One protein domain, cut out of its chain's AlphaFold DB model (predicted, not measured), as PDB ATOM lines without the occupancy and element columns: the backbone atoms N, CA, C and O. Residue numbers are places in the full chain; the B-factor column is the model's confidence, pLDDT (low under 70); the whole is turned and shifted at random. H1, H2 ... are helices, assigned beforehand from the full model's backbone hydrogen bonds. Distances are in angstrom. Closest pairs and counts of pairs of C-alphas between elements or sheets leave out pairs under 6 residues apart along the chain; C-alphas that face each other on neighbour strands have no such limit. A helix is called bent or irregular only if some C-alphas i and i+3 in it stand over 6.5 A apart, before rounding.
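AT A GLANCE: This is residues 2 to 60 of the 101 residues of an uncharacterized protein of Aromatoleum aromaticum (strain EbN1) (UniProt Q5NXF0). One long helix, H1, runs nearly the whole length of a narrow rod; at its far end the backbone turns through the short helix H2, and the rest folds back along H1, first with the one-turn helix H3 and then with H4. H4 packs side by side with part of H1, running the opposite way, while H2 makes the turning end of the rod and only comes near H1 and H3. The printed part has 59 residues, with four named helices in the order H1, H2, H3, H4 and no named strand, and its class is all helix. The whole is loose, with a radius of gyration of the C-alphas of 13.1 A, and its C-alphas span 41 by 17 by 17 A.

IN THESE COORDINATES: The printed part begins at Ser 2, and H1 follows as residues 5 to 27, from C-alpha 5 at (2.353, 11.555, -42.147) to C-alpha 27 at (-13.051, -13.142, -25.115), a length of 33.7 A. H1 is irregular: C-alphas 6 and 9 are 7.0 A apart. H2 is residues 30 to 36, with C-alpha 30 at (-8.989, -16.455, -17.754). H3 is residues 40 to 43, four residues. H4 is residues 46 to 57, 16.7 A from first to last C-alpha, and ends with C-alpha 57 at (10.096, -3.145, -40.447).

HOW THE PARTS SIT: H1 is close to but not clearly touching H2; their closest C-alphas, those of Arg 25 and Ala 33, are 6.7 A apart. These two helices run opposite ways at a steep tilt of 53 degrees. H2 and H3 are also close but not clearly touching, with the C-alphas of Val 36 and Asp 42 closest at 6.2 A. H3 touches H1, which meets it with residues 18 to 25 alone; the closest C-alphas are those of Ala 21 and Phe 43, 5.2 A apart. H3 and H4 are close but not clearly touching, with the C-alphas of Ile 41 and Arg 49 closest at 7.2 A. H4 touches residues 10 to 17 of H1 alone, and the closest C-alphas are those of Ile 10 and Leu 55, 6.3 A apart. H1 and H4 run opposite ways at a shallow tilt of 29 degrees. H2 and H4 are apart. In H2 and H4 every O i to N i+4 pair is within hydrogen-bond range, in H1 17 of 19 are, and H3 is too short for such a pair.

THE WHOLE: The two C-alphas farthest apart, those of Pro 5 and Asp 31, are 41.0 A from each other, while those of Ser 2 and Pro 60, the first and last printed, are 8.7 A apart. The printed part has no cut, and the links H1 to H2, H2 to H3 and H3 to H4 are tight. The mean pLDDT of the printed part is 87.3, and residues 2 to 4 are under 70.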
ATOM      1  N   SER A   2       8.623   9.631 -34.214       53.69
ATOM      2  CA  SER A   2       8.493  10.616 -35.295       53.69
ATOM      3  C   SER A   2       7.081  10.554 -35.891       53.69
ATOM      4  O   SER A   2       6.640   9.485 -36.306       53.69
ATOM      5  N   ASN A   3       6.317  11.648 -35.834       57.94
ATOM      6  CA  ASN A   3       4.936  11.695 -36.322       57.94
ATOM      7  C   ASN A   3       4.936  12.049 -37.815       57.94
ATOM      8  O   ASN A   3       4.523  13.142 -38.200       57.94
ATOM      9  N   THR A   4       5.520  11.177 -38.635       68.88
ATOM     10  CA  THR A   4       5.620  11.408 -40.078       68.88
ATOM     11  C   THR A   4       4.310  10.979 -40.748       68.88
ATOM     12  O   THR A   4       3.857   9.860 -40.494       68.88
ATOM     13  N   PRO A   5       3.676  11.830 -41.578       76.19
ATOM     14  CA  PRO A   5       2.353  11.555 -42.147       76.19
ATOM     15  C   PRO A   5       2.317  10.297 -43.026       76.19
ATOM     16  O   PRO A   5       1.300   9.614 -43.073       76.19
ATOM     17  N   GLU A   6       3.438   9.935 -43.650       81.50
ATOM     18  CA  GLU A   6       3.598   8.707 -44.445       81.50
ATOM     19  C   GLU A   6       3.440   7.407 -43.635       81.50
ATOM     20  O   GLU A   6       3.042   6.385 -44.185       81.50
ATOM     21  N   LEU A   7       3.683   7.447 -42.320       84.69
ATOM     22  CA  LEU A   7       3.562   6.284 -41.433       84.69
ATOM     23  C   LEU A   7       2.164   6.156 -40.810       84.69
ATOM     24  O   LEU A   7       1.874   5.153 -40.156       84.69
ATOM     25  N   ALA A   8       1.292   7.153 -40.984       86.69
ATOM     26  CA  ALA A   8      -0.081   7.125 -40.482       86.69
ATOM     27  C   ALA A   8      -0.891   5.893 -40.947       86.69
ATOM     28  O   ALA A   8      -1.496   5.248 -40.087       86.69
ATOM     29  N   PRO A   9      -0.882   5.493 -42.238       90.62
ATOM     30  CA  PRO A   9      -1.596   4.288 -42.669       90.62
ATOM     31  C   PRO A   9      -1.033   3.006 -42.040       90.62
ATOM     32  O   PRO A   9      -1.802   2.136 -41.640       90.62
ATOM     33  N   ILE A  10       0.291   2.907 -41.878       90.38
ATOM     34  CA  ILE A  10       0.953   1.747 -41.260       90.38
ATOM     35  C   ILE A  10       0.553   1.634 -39.782       90.38
ATOM     36  O   ILE A  10       0.215   0.551 -39.309       90.38
ATOM     37  N   ARG A  11       0.521   2.761 -39.056       90.00
ATOM     38  CA  ARG A  11       0.032   2.804 -37.666       90.00
ATOM     39  C   ARG A  11      -1.420   2.375 -37.563       90.00
ATOM     40  O   ARG A  11      -1.727   1.528 -36.739       90.00
ATOM     41  N   SER A  12      -2.280   2.887 -38.441       93.69
ATOM     42  CA  SER A  12      -3.692   2.503 -38.452       93.69
ATOM     43  C   SER A  12      -3.882   0.997 -38.655       93.69
ATOM     44  O   SER A  12      -4.781   0.418 -38.049       93.69
ATOM     45  N   GLN A  13      -3.049   0.351 -39.476       93.88
ATOM     46  CA  GLN A  13      -3.093  -1.103 -39.657       93.88
ATOM     47  C   GLN A  13      -2.587  -1.859 -38.422       93.88
ATOM     48  O   GLN A  13      -3.203  -2.841 -38.010       93.88
ATOM     49  N   LEU A  14      -1.505  -1.391 -37.791       94.50
ATOM     50  CA  LEU A  14      -1.010  -1.958 -36.533       94.50
ATOM     51  C   LEU A  14      -2.041  -1.842 -35.401       94.50
ATOM     52  O   LEU A  14      -2.218  -2.790 -34.634       94.50
ATOM     53  N   ASP A  15      -2.736  -0.709 -35.319       94.50
ATOM     54  CA  ASP A  15      -3.791  -0.472 -34.336       94.50
ATOM     55  C   ASP A  15      -4.974  -1.418 -34.571       94.50
ATOM     56  O   ASP A  15      -5.469  -2.020 -33.620       94.50
ATOM     57  N   ALA A  16      -5.374  -1.629 -35.831       94.94
ATOM     58  CA  ALA A  16      -6.428  -2.578 -36.184       94.94
ATOM     59  C   ALA A  16      -6.063  -4.026 -35.808       94.94
ATOM     60  O   ALA A  16      -6.866  -4.718 -35.182       94.94
ATOM     61  N   LEU A  17      -4.838  -4.473 -36.117       94.62
ATOM     62  CA  LEU A  17      -4.353  -5.803 -35.718       94.62
ATOM     63  C   LEU A  17      -4.341  -5.966 -34.196       94.62
ATOM     64  O   LEU A  17      -4.763  -6.994 -33.667       94.62
ATOM     65  N   THR A  18      -3.885  -4.936 -33.484       93.50
ATOM     66  CA  THR A  18      -3.849  -4.942 -32.019       93.50
ATOM     67  C   THR A  18      -5.259  -4.958 -31.428       93.50
ATOM     68  O   THR A  18      -5.496  -5.667 -30.454       93.50
ATOM     69  N   ALA A  19      -6.212  -4.238 -32.025       94.75
ATOM     70  CA  ALA A  19      -7.609  -4.233 -31.596       94.75
ATOM     71  C   ALA A  19      -8.253  -5.621 -31.736       94.75
ATOM     72  O   ALA A  19      -8.824  -6.121 -30.769       94.75
ATOM     73  N   ILE A  20      -8.077  -6.278 -32.888       95.12
ATOM     74  CA  ILE A  20      -8.570  -7.645 -33.126       95.12
ATOM     75  C   ILE A  20      -7.982  -8.619 -32.096       95.12
ATOM     76  O   ILE A  20      -8.699  -9.415 -31.487       95.12
ATOM     77  N   ALA A  21      -6.671  -8.550 -31.867       93.38
ATOM     78  CA  ALA A  21      -6.004  -9.445 -30.931       93.38
ATOM     79  C   ALA A  21      -6.441  -9.196 -29.475       93.38
ATOM     80  O   ALA A  21      -6.665 -10.137 -28.711       93.38
ATOM     81  N   ARG A  22      -6.661  -7.929 -29.112       92.06
ATOM     82  CA  ARG A  22      -7.217  -7.535 -27.816       92.06
ATOM     83  C   ARG A  22      -8.639  -8.052 -27.617       92.06
ATOM     84  O   ARG A  22      -8.953  -8.516 -26.524       92.06
ATOM     85  N   GLU A  23      -9.497  -7.991 -28.633       93.31
ATOM     86  CA  GLU A  23     -10.852  -8.556 -28.562       93.31
ATOM     87  C   GLU A  23     -10.811 -10.062 -28.295       93.31
ATOM     88  O   GLU A  23     -11.496 -10.548 -27.395       93.31
ATOM     89  N   ARG A  24      -9.936 -10.796 -28.994       92.00
ATOM     90  CA  ARG A  24      -9.736 -12.234 -28.753       92.00
ATOM     91  C   ARG A  24      -9.226 -12.518 -27.348       92.00
ATOM     92  O   ARG A  24      -9.718 -13.439 -26.704       92.00
ATOM     93  N   ARG A  25      -8.287 -11.710 -26.849       90.81
ATOM     94  CA  ARG A  25      -7.792 -11.824 -25.473       90.81
ATOM     95  C   ARG A  25      -8.901 -11.615 -24.448       90.81
ATOM     96  O   ARG A  25      -8.986 -12.367 -23.486       90.81
ATOM     97  N   LEU A  26      -9.736 -10.595 -24.639       87.75
ATOM     98  CA  LEU A  26     -10.850 -10.296 -23.735       87.75
ATOM     99  C   LEU A  26     -11.952 -11.361 -23.794       87.75
ATOM    100  O   LEU A  26     -12.625 -11.584 -22.792       87.75
ATOM    101  N   GLY A  27     -12.126 -12.020 -24.943       87.25
ATOM    102  CA  GLY A  27     -13.051 -13.142 -25.115       87.25
ATOM    103  C   GLY A  27     -12.509 -14.498 -24.650       87.25
ATOM    104  O   GLY A  27     -13.263 -15.469 -24.614       87.25
ATOM    105  N   ALA A  28     -11.222 -14.595 -24.308       86.44
ATOM    106  CA  ALA A  28     -10.609 -15.839 -23.866       86.44
ATOM    107  C   ALA A  28     -10.922 -16.146 -22.394       86.44
ATOM    108  O   ALA A  28     -11.038 -15.251 -21.556       86.44
ATOM    109  N   ALA A  29     -11.003 -17.438 -22.063       83.06
ATOM    110  CA  ALA A  29     -11.125 -17.872 -20.676       83.06
ATOM    111  C   ALA A  29      -9.906 -17.390 -19.854       83.06
ATOM    112  O   ALA A  29      -8.783 -17.452 -20.365       83.06
ATOM    113  N   PRO A  30     -10.084 -16.963 -18.589       76.12
ATOM    114  CA  PRO A  30      -8.989 -16.455 -17.754       76.12
ATOM    115  C   PRO A  30      -7.799 -17.419 -17.652       76.12
ATOM    116  O   PRO A  30      -6.650 -16.993 -17.762       76.12
ATOM    117  N   ASP A  31      -8.076 -18.718 -17.535       78.81
ATOM    118  CA  ASP A  31      -7.052 -19.764 -17.435       78.81
ATOM    119  C   ASP A  31      -6.255 -19.913 -18.736       78.81
ATOM    120  O   ASP A  31      -5.034 -20.076 -18.716       78.81
ATOM    121  N   PHE A  32      -6.931 -19.794 -19.883       77.94
ATOM    122  CA  PHE A  32      -6.278 -19.804 -21.191       77.94
ATOM    123  C   PHE A  32      -5.401 -18.565 -21.363       77.94
ATOM    124  O   PHE A  32      -4.250 -18.684 -21.774       77.94
ATOM    125  N   ALA A  33      -5.904 -17.386 -20.983       77.00
ATOM    126  CA  ALA A  33      -5.146 -16.144 -21.079       77.00
ATOM    127  C   ALA A  33      -3.891 -16.142 -20.192       77.00
ATOM    128  O   ALA A  33      -2.853 -15.626 -20.609       77.00
ATOM    129  N   GLY A  34      -3.968 -16.756 -19.007       74.00
ATOM    130  CA  GLY A  34      -2.816 -16.971 -18.130       74.00
ATOM    131  C   GLY A  34      -1.776 -17.933 -18.713       74.00
ATOM    132  O   GLY A  34      -0.581 -17.709 -18.539       74.00
ATOM    133  N   ALA A  35      -2.208 -18.964 -19.445       78.06
ATOM    134  CA  ALA A  35      -1.313 -19.949 -20.054       78.06
ATOM    135  C   ALA A  35      -0.538 -19.411 -21.270       78.06
ATOM    136  O   ALA A  35       0.599 -19.824 -21.493       78.06
ATOM    137  N   VAL A  36      -1.129 -18.499 -22.051       77.50
ATOM    138  CA  VAL A  36      -0.506 -17.985 -23.288       77.50
ATOM    139  C   VAL A  36       0.371 -16.744 -23.098       77.50
ATOM    140  O   VAL A  36       1.020 -16.338 -24.048       77.50
ATOM    141  N   GLY A  37       0.442 -16.168 -21.893       78.00
ATOM    142  CA  GLY A  37       1.306 -15.011 -21.590       78.00
ATOM    143  C   GLY A  37       0.570 -13.675 -21.468       78.00
ATOM    144  O   GLY A  37       1.135 -12.698 -20.974       78.00
ATOM    145  N   GLY A  38      -0.717 -13.639 -21.821       79.56
ATOM    146  CA  GLY A  38      -1.611 -12.509 -21.567       79.56
ATOM    147  C   GLY A  38      -1.313 -11.238 -22.370       79.56
ATOM    148  O   GLY A  38      -2.011 -10.240 -22.166       79.56
ATOM    149  N   ALA A  39      -0.333 -11.242 -23.278       86.69
ATOM    150  CA  ALA A  39      -0.085 -10.125 -24.180       86.69
ATOM    151  C   ALA A  39      -0.962 -10.252 -25.431       86.69
ATOM    152  O   ALA A  39      -1.225 -11.351 -25.906       86.69
ATOM    153  N   ASP A  40      -1.393  -9.127 -26.013       88.81
ATOM    154  CA  ASP A  40      -2.274  -9.150 -27.193       88.81
ATOM    155  C   ASP A  40      -1.629  -9.908 -28.377       88.81
ATOM    156  O   ASP A  40      -2.323 -10.577 -29.134       88.81
ATOM    157  N   ILE A  41      -0.296  -9.891 -28.508       89.62
ATOM    158  CA  ILE A  41       0.426 -10.614 -29.573       89.62
ATOM    159  C   ILE A  41       0.262 -12.140 -29.499       89.62
ATOM    160  O   ILE A  41       0.348 -12.805 -30.530       89.62
ATOM    161  N   ASP A  42      -0.013 -12.691 -28.315       89.12
ATOM    162  CA  ASP A  42      -0.187 -14.134 -28.110       89.12
ATOM    163  C   ASP A  42      -1.542 -14.628 -28.648       89.12
ATOM    164  O   ASP A  42      -1.732 -15.820 -28.882       89.12
ATOM    165  N   PHE A  43      -2.473 -13.702 -28.906       91.56
ATOM    166  CA  PHE A  43      -3.801 -13.957 -29.476       91.56
ATOM    167  C   PHE A  43      -3.876 -13.633 -30.977       91.56
ATOM    168  O   PHE A  43      -4.953 -13.691 -31.584       91.56
ATOM    169  N   MET A  44      -2.741 -13.284 -31.586       94.00
ATOM    170  CA  MET A  44      -2.616 -13.109 -33.030       94.00
ATOM    171  C   MET A  44      -2.372 -14.450 -33.723       94.00
ATOM    172  O   MET A  44      -1.632 -15.306 -33.224       94.00
ATOM    173  N   THR A  45      -2.932 -14.621 -34.918       94.69
ATOM    174  CA  THR A  45      -2.583 -15.763 -35.771       94.69
ATOM    175  C   THR A  45      -1.130 -15.644 -36.261       94.69
ATOM    176  O   THR A  45      -0.524 -14.568 -36.181       94.69
ATOM    177  N   PRO A  46      -0.510 -16.730 -36.757       95.31
ATOM    178  CA  PRO A  46       0.810 -16.650 -37.383       95.31
ATOM    179  C   PRO A  46       0.889 -15.603 -38.504       95.31
ATOM    180  O   PRO A  46       1.861 -14.855 -38.572       95.31
ATOM    181  N   GLU A  47      -0.153 -15.492 -39.326       95.56
ATOM    182  CA  GLU A  47      -0.228 -14.560 -40.457       95.56
ATOM    183  C   GLU A  47      -0.305 -13.106 -39.981       95.56
ATOM    184  O   GLU A  47       0.358 -12.229 -40.531       95.56
ATOM    185  N   GLU A  48      -1.069 -12.839 -38.921       95.00
ATOM    186  CA  GLU A  48      -1.163 -11.508 -38.317       95.00
ATOM    187  C   GLU A  48       0.148 -11.089 -37.647       95.00
ATOM    188  O   GLU A  48       0.533  -9.921 -37.724       95.00
ATOM    189  N   ARG A  49       0.864 -12.031 -37.017       94.50
ATOM    190  CA  ARG A  49       2.191 -11.766 -36.444       94.50
ATOM    191  C   ARG A  49       3.214 -11.444 -37.524       94.50
ATOM    192  O   ARG A  49       3.994 -10.508 -37.342       94.50
ATOM    193  N   GLU A  50       3.184 -12.172 -38.634       95.31
ATOM    194  CA  GLU A  50       4.040 -11.908 -39.788       95.31
ATOM    195  C   GLU A  50       3.724 -10.541 -40.411       95.31
ATOM    196  O   GLU A  50       4.618  -9.715 -40.590       95.31
ATOM    197  N   LEU A  51       2.443 -10.227 -40.627       94.12
ATOM    198  CA  LEU A  51       2.027  -8.913 -41.121       94.12
ATOM    199  C   LEU A  51       2.457  -7.790 -40.167       94.12
ATOM    200  O   LEU A  51       3.012  -6.777 -40.594       94.12
ATOM    201  N   ARG A  52       2.265  -7.971 -38.857       94.75
ATOM    202  CA  ARG A  52       2.732  -7.024 -37.838       94.75
ATOM    203  C   ARG A  52       4.247  -6.830 -37.909       94.75
ATOM    204  O   ARG A  52       4.714  -5.698 -37.779       94.75
ATOM    205  N   HIS A  53       5.015  -7.903 -38.091       94.25
ATOM    206  CA  HIS A  53       6.465  -7.829 -38.248       94.25
ATOM    207  C   HIS A  53       6.845  -6.994 -39.478       94.25
ATOM    208  O   HIS A  53       7.604  -6.034 -39.344       94.25
ATOM    209  N   GLN A  54       6.247  -7.279 -40.636       93.94
ATOM    210  CA  GLN A  54       6.479  -6.535 -41.878       93.94
ATOM    211  C   GLN A  54       6.127  -5.048 -41.750       93.94
ATOM    212  O   GLN A  54       6.873  -4.193 -42.223       93.94
ATOM    213  N   LEU A  55       5.022  -4.717 -41.075       92.56
ATOM    214  CA  LEU A  55       4.627  -3.329 -40.812       92.56
ATOM    215  C   LEU A  55       5.623  -2.616 -39.889       92.56
ATOM    216  O   LEU A  55       5.946  -1.453 -40.117       92.56
ATOM    217  N   LEU A  56       6.148  -3.299 -38.867       90.69
ATOM    218  CA  LEU A  56       7.163  -2.730 -37.976       90.69
ATOM    219  C   LEU A  56       8.504  -2.493 -38.677       90.69
ATOM    220  O   LEU A  56       9.174  -1.515 -38.355       90.69
ATOM    221  N   MET A  57       8.875  -3.333 -39.648       90.44
ATOM    222  CA  MET A  57      10.096  -3.145 -40.447       90.44
ATOM    223  C   MET A  57      10.053  -1.896 -41.341       90.44
ATOM    224  O   MET A  57      11.096  -1.439 -41.795       90.44
ATOM    225  N   GLN A  58       8.871  -1.317 -41.578       87.94
ATOM    226  CA  GLN A  58       8.726  -0.067 -42.333       87.94
ATOM    227  C   GLN A  58       8.990   1.184 -41.482       87.94
ATOM    228  O   GLN A  58       9.089   2.286 -42.023       87.94
ATOM    229  N   PHE A  59       9.087   1.050 -40.155       86.50
ATOM    230  CA  PHE A  59       9.421   2.186 -39.303       86.50
ATOM    231  C   PHE A  59      10.919   2.480 -39.373       86.50
ATOM    232  O   PHE A  59      11.725   1.550 -39.313       86.50
ATOM    233  N   PRO A  60      11.304   3.769 -39.419       83.81
ATOM    234  CA  PRO A  60      12.702   4.139 -39.332       83.81
ATOM    235  C   PRO A  60      13.292   3.620 -38.024       83.81
ATOM    236  O   PRO A  60      12.693   3.691 -36.946       83.81
TER     237      PRO A  60